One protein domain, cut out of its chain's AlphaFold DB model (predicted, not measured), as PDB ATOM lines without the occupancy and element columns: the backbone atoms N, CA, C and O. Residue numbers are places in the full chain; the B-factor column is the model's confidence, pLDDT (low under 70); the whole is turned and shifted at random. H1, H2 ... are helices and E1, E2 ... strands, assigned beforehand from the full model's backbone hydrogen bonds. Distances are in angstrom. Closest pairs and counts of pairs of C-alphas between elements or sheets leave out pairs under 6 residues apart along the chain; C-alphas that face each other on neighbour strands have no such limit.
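AT A GLANCE: This is residues 6 to 67 of the 113 residues of the protein "Cytochrome C" of Anaerolineales bacterium (UniProt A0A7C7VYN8). A long two-stranded ribbon, E1 beside E2, has at one end a small head of loops and helices H1 and H2. The printed part has 62 residues, in the order E1, H1, H2, E2, class mixed, with an antiparallel sheet. It is only just compact, close to loose: radius of gyration of the C-alphas 12.4 A, spans 34 by 26 by 19 A.

HOW THE PARTS SIT: Start at E1, residues 6 to 15; its antiparallel neighbour is E2, residues 57 to 67, with N 6 and O 66 within hydrogen-bond range at 2.8 A. H1, residues 32 to 35, and H2, residues 38 to 49, only just touch, with 3 pairs of C-alphas within 8 A, only at the corner, H2 with residues 38 to 41 alone; the closest C-alphas are those of Phe 32 and Ala 41, 5.4 A apart. E1 and H2 are only just apart, closest 8.3 A. Every O i to N i+4 pair of H2 is within range; H1 is too short for one.

IN THESE COORDINATES: Find C-alpha 6 at (-61.288, 29.005, 18.192); E1 runs 27.5 A. H2 measures 16.2 A. E2, 31.0 A, ends at C-alpha 67, (-57.959, 24.228, 20.771).

THE WHOLE: The printed part has no cut. The link E1 to H1 is long. No printed residue is under 70 in pLDDT.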
ATOM      1  N   LYS A   6     -61.201  27.604  18.607       98.00
ATOM      2  CA  LYS A   6     -61.288  29.005  18.192       98.00
ATOM      3  C   LYS A   6     -60.570  29.158  16.851       98.00
ATOM      4  O   LYS A   6     -59.402  28.789  16.736       98.00
ATOM      5  N   VAL A   7     -61.237  29.771  15.876       98.25
ATOM      6  CA  VAL A   7     -60.644  30.097  14.570       98.25
ATOM      7  C   VAL A   7     -60.272  31.581  14.532       98.25
ATOM      8  O   VAL A   7     -61.142  32.439  14.673       98.25
ATOM      9  N   HIS A   8     -58.990  31.901  14.352       98.56
ATOM     10  CA  HIS A   8     -58.530  33.260  14.041       98.56
ATOM     11  C   HIS A   8     -58.390  33.403  12.532       98.56
ATOM     12  O   HIS A   8     -57.725  32.586  11.893       98.56
ATOM     13  N   ARG A   9     -58.971  34.464  11.981       98.56
ATOM     14  CA  ARG A   9     -58.888  34.793  10.558       98.56
ATOM     15  C   ARG A   9     -58.170  36.120  10.385       98.56
ATOM     16  O   ARG A   9     -58.353  37.025  11.193       98.56
ATOM     17  N   GLY A  10     -57.378  36.241   9.329       98.25
ATOM     18  CA  GLY A  10     -56.650  37.470   9.021       98.25
ATOM     19  C   GLY A  10     -56.119  37.487   7.596       98.25
ATOM     20  O   GLY A  10     -56.294  36.521   6.857       98.25
ATOM     21  N   LYS A  11     -55.467  38.589   7.218       98.50
ATOM     22  CA  LYS A  11     -54.664  38.690   5.995       98.50
ATOM     23  C   LYS A  11     -53.240  39.079   6.375       98.50
ATOM     24  O   LYS A  11     -53.061  40.034   7.125       98.50
ATOM     25  N   GLN A  12     -52.256  38.338   5.881       98.44
ATOM     26  CA  GLN A  12     -50.845  38.495   6.249       98.44
ATOM     27  C   GLN A  12     -49.989  38.740   5.001       98.44
ATOM     28  O   GLN A  12     -50.379  38.286   3.917       98.44
ATOM     29  N   PRO A  13     -48.864  39.473   5.120       98.38
ATOM     30  CA  PRO A  13     -48.009  39.775   3.983       98.38
ATOM     31  C   PRO A  13     -47.306  38.515   3.468       98.38
ATOM     32  O   PRO A  13     -46.803  37.704   4.245       98.38
ATOM     33  N   TYR A  14     -47.248  38.366   2.151       98.69
ATOM     34  CA  TYR A  14     -46.528  37.285   1.481       98.69
ATOM     35  C   TYR A  14     -45.756  37.832   0.280       98.69
ATOM     36  O   TYR A  14     -46.127  38.869  -0.273       98.69
ATOM     37  N   ASP A  15     -44.692  37.138  -0.111       98.69
ATOM     38  CA  ASP A  15     -43.905  37.475  -1.293       98.69
ATOM     39  C   ASP A  15     -44.616  36.978  -2.558       98.69
ATOM     40  O   ASP A  15     -44.894  35.783  -2.686       98.69
ATOM     41  N   THR A  16     -44.918  37.871  -3.505       98.56
ATOM     42  CA  THR A  16     -45.692  37.504  -4.707       98.56
ATOM     43  C   THR A  16     -44.888  36.725  -5.745       98.56
ATOM     44  O   THR A  16     -45.476  36.186  -6.682       98.56
ATOM     45  N   VAL A  17     -43.560  36.685  -5.616       98.50
ATOM     46  CA  VAL A  17     -42.667  35.944  -6.512       98.50
ATOM     47  C   VAL A  17     -42.351  34.581  -5.908       98.50
ATOM     48  O   VAL A  17     -42.578  33.554  -6.548       98.50
ATOM     49  N   TYR A  18     -41.887  34.553  -4.659       98.12
ATOM     50  CA  TYR A  18     -41.494  33.307  -4.001       98.12
ATOM     51  C   TYR A  18     -42.661  32.526  -3.383       98.12
ATOM     52  O   TYR A  18     -42.515  31.345  -3.077       98.12
ATOM     53  N   ASN A  19     -43.831  33.154  -3.236       97.75
ATOM     54  CA  ASN A  19     -45.065  32.535  -2.748       97.75
ATOM     55  C   ASN A  19     -44.968  31.921  -1.337       97.75
ATOM     56  O   ASN A  19     -45.591  30.899  -1.050       97.75
ATOM     57  N   TYR A  20     -44.245  32.576  -0.425       97.81
ATOM     58  CA  TYR A  20     -44.292  32.285   1.012       97.81
ATOM     59  C   TYR A  20     -44.685  33.516   1.830       97.81
ATOM     60  O   TYR A  20     -44.513  34.657   1.395       97.81
ATOM     61  N   PHE A  21     -45.203  33.283   3.039       98.50
ATOM     62  CA  PHE A  21     -45.466  34.351   4.002       98.50
ATOM     63  C   PHE A  21     -44.167  35.001   4.474       98.50
ATOM     64  O   PHE A  21     -43.172  34.323   4.725       98.50
ATOM     65  N   LEU A  22     -44.206  36.320   4.618       98.38
ATOM     66  CA  LEU A  22     -43.086  37.127   5.080       98.38
ATOM     67  C   LEU A  22     -43.242  37.431   6.571       98.38
ATOM     68  O   LEU A  22     -44.356  37.606   7.069       98.38
ATOM     69  N   GLN A  23     -42.119  37.528   7.281       97.94
ATOM     70  CA  GLN A  23     -42.092  37.888   8.698       97.94
ATOM     71  C   GLN A  23     -41.646  39.345   8.844       97.94
ATOM     72  O   GLN A  23     -40.448  39.607   8.850       97.94
ATOM     73  N   PRO A  24     -42.567  40.320   8.931       98.06
ATOM     74  CA  PRO A  24     -42.192  41.726   9.022       98.06
ATOM     75  C   PRO A  24     -41.530  42.049  10.364       98.06
ATOM     76  O   PRO A  24     -41.990  41.617  11.425       98.06
ATOM     77  N   LYS A  25     -40.526  42.928  10.344       98.50
ATOM     78  CA  LYS A  25     -40.074  43.626  11.549       98.50
ATOM     79  C   LYS A  25     -41.132  44.654  11.955       98.50
ATOM     80  O   LYS A  25     -41.245  45.720  11.354       98.50
ATOM     81  N   THR A  26     -41.922  44.350  12.979       98.19
ATOM     82  CA  THR A  26     -43.001  45.247  13.432       98.19
ATOM     83  C   THR A  26     -42.534  46.312  14.423       98.19
ATOM     84  O   THR A  26     -43.044  47.427  14.392       98.19
ATOM     85  N   VAL A  27     -41.547  45.996  15.266       97.69
ATOM     86  CA  VAL A  27     -41.069  46.845  16.373       97.69
ATOM     87  C   VAL A  27     -39.583  47.195  16.265       97.69
ATOM     88  O   VAL A  27     -38.801  46.496  15.611       97.69
ATOM     89  N   GLY A  28     -39.184  48.235  17.002       95.75
ATOM     90  CA  GLY A  28     -37.810  48.734  17.072       95.75
ATOM     91  C   GLY A  28     -37.477  49.710  15.945       95.75
ATOM     92  O   GLY A  28     -38.354  50.113  15.183       95.75
ATOM     93  N   GLU A  29     -36.203  50.090  15.850       95.94
ATOM     94  CA  GLU A  29     -35.708  50.960  14.779       95.94
ATOM     95  C   GLU A  29     -36.027  50.364  13.403       95.94
ATOM     96  O   GLU A  29     -35.818  49.170  13.167       95.94
ATOM     97  N   GLY A  30     -36.606  51.182  12.524       95.56
ATOM     98  CA  GLY A  30     -37.055  50.766  11.198       95.56
ATOM     99  C   GLY A  30     -38.283  49.844  11.174       95.56
ATOM    100  O   GLY A  30     -38.666  49.388  10.097       95.56
ATOM    101  N   GLY A  31     -38.890  49.541  12.330       98.06
ATOM    102  CA  GLY A  31     -40.056  48.666  12.439       98.06
ATOM    103  C   GLY A  31     -41.346  49.293  11.901       98.06
ATOM    104  O   GLY A  31     -41.542  50.509  11.954       98.06
ATOM    105  N   PHE A  32     -42.261  48.446  11.420       98.44
ATOM    106  CA  PHE A  32     -43.514  48.882  10.795       98.44
ATOM    107  C   PHE A  32     -44.360  49.815  11.676       98.44
ATOM    108  O   PHE A  32     -44.965  50.742  11.156       98.44
ATOM    109  N   TRP A  33     -44.417  49.612  12.995       98.12
ATOM    110  CA  TRP A  33     -45.250  50.446  13.875       98.12
ATOM    111  C   TRP A  33     -44.702  51.856  14.124       98.12
ATOM    112  O   TRP A  33     -45.410  52.674  14.705       98.12
ATOM    113  N   THR A  34     -43.476  52.140  13.680       97.62
ATOM    114  CA  THR A  34     -42.882  53.482  13.721       97.62
ATOM    115  C   THR A  34     -42.904  54.120  12.336       97.62
ATOM    116  O   THR A  34     -43.362  55.247  12.183       97.62
ATOM    117  N   GLU A  35     -42.451  53.381  11.318       98.00
ATOM    118  CA  GLU A  35     -42.231  53.923   9.969       98.00
ATOM    119  C   GLU A  35     -43.432  53.747   9.035       98.00
ATOM    120  O   GLU A  35     -43.517  54.388   7.991       98.00
ATOM    121  N   PHE A  36     -44.346  52.832   9.371       97.94
ATOM    122  CA  PHE A  36     -45.513  52.460   8.563       97.94
ATOM    123  C   PHE A  36     -45.183  52.089   7.107       97.94
ATOM    124  O   PHE A  36     -46.026  52.188   6.214       97.94
ATOM    125  N   ASN A  37     -43.964  51.599   6.868       98.44
ATOM    126  CA  ASN A  37     -43.481  51.166   5.564       98.44
ATOM    127  C   ASN A  37     -43.364  49.637   5.512       98.44
ATOM    128  O   ASN A  37     -42.499  49.043   6.159       98.44
ATOM    129  N   TRP A  38     -44.232  49.001   4.723       98.44
ATOM    130  CA  TRP A  38     -44.232  47.549   4.551       98.44
ATOM    131  C   TRP A  38     -42.979  47.028   3.853       98.44
ATOM    132  O   TRP A  38     -42.399  46.075   4.357       98.44
ATOM    133  N   ASP A  39     -42.526  47.637   2.752       98.38
ATOM    134  CA  ASP A  39     -41.347  47.133   2.026       98.38
ATOM    135  C   ASP A  39     -40.119  47.092   2.938       98.38
ATOM    136  O   ASP A  39     -39.435  46.074   3.032       98.38
ATOM    137  N   GLN A  40     -39.904  48.171   3.693       98.44
ATOM    138  CA  GLN A  40     -38.811  48.256   4.653       98.44
ATOM    139  C   GLN A  40     -38.940  47.205   5.762       98.44
ATOM    140  O   GLN A  40     -37.982  46.487   6.047       98.44
ATOM    141  N   ALA A  41     -40.117  47.087   6.382       98.62
ATOM    142  CA  ALA A  41     -40.345  46.131   7.464       98.62
ATOM    143  C   ALA A  41     -40.169  44.675   7.008       98.62
ATOM    144  O   ALA A  41     -39.646  43.853   7.761       98.62
ATOM    145  N   LEU A  42     -40.601  44.356   5.786       98.56
ATOM    146  CA  LEU A  42     -40.473  43.028   5.192       98.56
ATOM    147  C   LEU A  42     -39.021  42.728   4.828       98.56
ATOM    148  O   LEU A  42     -38.548  41.643   5.137       98.56
ATOM    149  N   ARG A  43     -38.286  43.697   4.275       98.44
ATOM    150  CA  ARG A  43     -36.858  43.552   3.966       98.44
ATOM    151  C   ARG A  43     -36.023  43.292   5.216       98.44
ATOM    152  O   ARG A  43     -35.338  42.278   5.283       98.44
ATOM    153  N   LEU A  44     -36.161  44.146   6.232       98.44
ATOM    154  CA  LEU A  44     -35.459  43.992   7.512       98.44
ATOM    155  C   LEU A  44     -35.833  42.681   8.216       98.44
ATOM    156  O   LEU A  44     -34.996  42.044   8.849       98.44
ATOM    157  N   GLY A  45     -37.105  42.287   8.131       98.25
ATOM    158  CA  GLY A  45     -37.589  41.033   8.693       98.25
ATOM    159  C   GLY A  45     -37.005  39.807   7.992       98.25
ATOM    160  O   GLY A  45     -36.472  38.922   8.657       98.25
ATOM    161  N   SER A  46     -37.035  39.793   6.659       98.12
ATOM    162  CA  SER A  46     -36.459  38.733   5.829       98.12
ATOM    163  C   SER A  46     -34.951  38.584   6.034       98.12
ATOM    164  O   SER A  46     -34.479  37.462   6.215       98.12
ATOM    165  N   GLU A  47     -34.207  39.691   6.114       97.81
ATOM    166  CA  GLU A  47     -32.779  39.686   6.462       97.81
ATOM    167  C   GLU A  47     -32.532  39.047   7.837       97.81
ATOM    168  O   GLU A  47     -31.640  38.210   7.982       97.81
ATOM    169  N   ALA A  48     -33.352  39.383   8.840       97.75
ATOM    170  CA  ALA A  48     -33.210  38.856  10.195       97.75
ATOM    171  C   ALA A  48     -33.484  37.345  10.300       97.75
ATOM    172  O   ALA A  48     -32.880  36.677  11.140       97.75
ATOM    173  N   VAL A  49     -34.380  36.800   9.468       97.12
ATOM    174  CA  VAL A  49     -34.705  35.360   9.451       97.12
ATOM    175  C   VAL A  49     -33.966  34.573   8.366       97.12
ATOM    176  O   VAL A  49     -34.178  33.368   8.239       97.12
ATOM    177  N   GLY A  50     -33.088  35.227   7.598       97.00
ATOM    178  CA  GLY A  50     -32.295  34.588   6.546       97.00
ATOM    179  C   GLY A  50     -33.122  34.102   5.353       97.00
ATOM    180  O   GLY A  50     -32.780  33.086   4.751       97.00
ATOM    181  N   MET A  51     -34.216  34.793   5.028       96.62
ATOM    182  CA  MET A  51     -35.057  34.502   3.863       96.62
ATOM    183  C   MET A  51     -34.855  35.559   2.777       96.62
ATOM    184  O   MET A  51     -34.608  36.727   3.071       96.62
ATOM    185  N   GLU A  52     -34.991  35.171   1.509       97.69
ATOM    186  CA  GLU A  52     -34.982  36.144   0.417       97.69
ATOM    187  C   GLU A  52     -36.257  37.012   0.453       97.69
ATOM    188  O   GLU A  52     -37.297  36.638   1.005       97.69
ATOM    189  N   TYR A  53     -36.191  38.205  -0.125       98.44
ATOM    190  CA  TYR A  53     -37.363  39.043  -0.352       98.44
ATOM    191  C   TYR A  53     -37.239  39.682  -1.727       98.44
ATOM    192  O   TYR A  53     -36.277  40.403  -1.999       98.44
ATOM    193  N   SER A  54     -38.214  39.417  -2.594       98.25
ATOM    194  CA  SER A  54     -38.196  39.862  -3.989       98.25
ATOM    195  C   SER A  54     -38.384  41.374  -4.147       98.25
ATOM    196  O   SER A  54     -38.177  41.914  -5.232       98.25
ATOM    197  N   GLY A  55     -38.796  42.073  -3.083       98.12
ATOM    198  CA  GLY A  55     -39.240  43.467  -3.148       98.12
ATOM    199  C   GLY A  55     -40.697  43.625  -3.590       98.12
ATOM    200  O   GLY A  55     -41.170  44.750  -3.715       98.12
ATOM    201  N   SER A  56     -41.414  42.524  -3.841       98.50
ATOM    202  CA  SER A  56     -42.837  42.532  -4.182       98.50
ATOM    203  C   SER A  56     -43.638  41.750  -3.150       98.50
ATOM    204  O   SER A  56     -43.329  40.598  -2.842       98.50
ATOM    205  N   TYR A  57     -44.690  42.371  -2.622       98.62
ATOM    206  CA  TYR A  57     -45.540  41.764  -1.604       98.62
ATOM    207  C   TYR A  57     -47.024  41.972  -1.897       98.62
ATOM    208  O   TYR A  57     -47.441  42.933  -2.544       98.62
ATOM    209  N   GLY A  58     -47.827  41.051  -1.380       98.56
ATOM    210  CA  GLY A  58     -49.280  41.137  -1.331       98.56
ATOM    211  C   GLY A  58     -49.790  40.673   0.028       98.56
ATOM    212  O   GLY A  58     -49.007  40.400   0.932       98.56
ATOM    213  N   PHE A  59     -51.110  40.549   0.176       98.69
ATOM    214  CA  PHE A  59     -51.728  40.034   1.399       98.69
ATOM    215  C   PHE A  59     -52.621  38.838   1.092       98.69
ATOM    216  O   PHE A  59     -53.589  38.961   0.339       98.69
ATOM    217  N   ALA A  60     -52.332  37.703   1.724       98.56
ATOM    218  CA  ALA A  60     -53.097  36.472   1.560       98.56
ATOM    219  C   ALA A  60     -53.920  36.160   2.823       98.56
ATOM    220  O   ALA A  60     -53.467  36.453   3.935       98.56
ATOM    221  N   PRO A  61     -55.140  35.606   2.679       98.50
ATOM    222  CA  PRO A  61     -55.961  35.209   3.815       98.50
ATOM    223  C   PRO A  61     -55.347  34.013   4.554       98.50
ATOM    224  O   PRO A  61     -54.790  33.107   3.941       98.50
ATOM    225  N   THR A  62     -55.493  33.997   5.875       98.56
ATOM    226  CA  THR A  62     -55.054  32.900   6.744       98.56
ATOM    227  C   THR A  62     -56.150  32.538   7.730       98.56
ATOM    228  O   THR A  62     -56.778  33.435   8.301       98.56
ATOM    229  N   GLU A  63     -56.295  31.247   8.009       98.44
ATOM    230  CA  GLU A  63     -57.053  30.734   9.147       98.44
ATOM    231  C   GLU A  63     -56.121  29.928  10.049       98.44
ATOM    232  O   GLU A  63     -55.350  29.098   9.573       98.44
ATOM    233  N   MET A  64     -56.182  30.171  11.356       98.44
ATOM    234  CA  MET A  64     -55.419  29.416  12.346       98.44
ATOM    235  C   MET A  64     -56.357  28.921  13.448       98.44
ATOM    236  O   MET A  64     -57.253  29.640  13.900       98.44
ATOM    237  N   PHE A  65     -56.166  27.668  13.852       98.06
ATOM    238  CA  PHE A  65     -57.058  26.940  14.749       98.06
ATOM    239  C   PHE A  65     -56.370  26.746  16.100       98.06
ATOM    240  O   PHE A  65     -55.312  26.124  16.173       98.06
ATOM    241  N   TRP A  66     -56.982  27.249  17.174       97.94
ATOM    242  CA  TRP A  66     -56.528  27.008  18.547       97.94
ATOM    243  C   TRP A  66     -57.532  26.130  19.287       97.94
ATOM    244  O   TRP A  66     -58.716  26.474  19.314       97.94
ATOM    245  N   PRO A  67     -57.092  25.032  19.920       97.50
ATOM    246  CA  PRO A  67     -57.959  24.228  20.771       97.50
ATOM    247  C   PRO A  67     -58.535  25.051  21.930       97.50
ATOM    248  O   PRO A  67     -57.801  25.781  22.602       97.50
TER     249      PRO A  67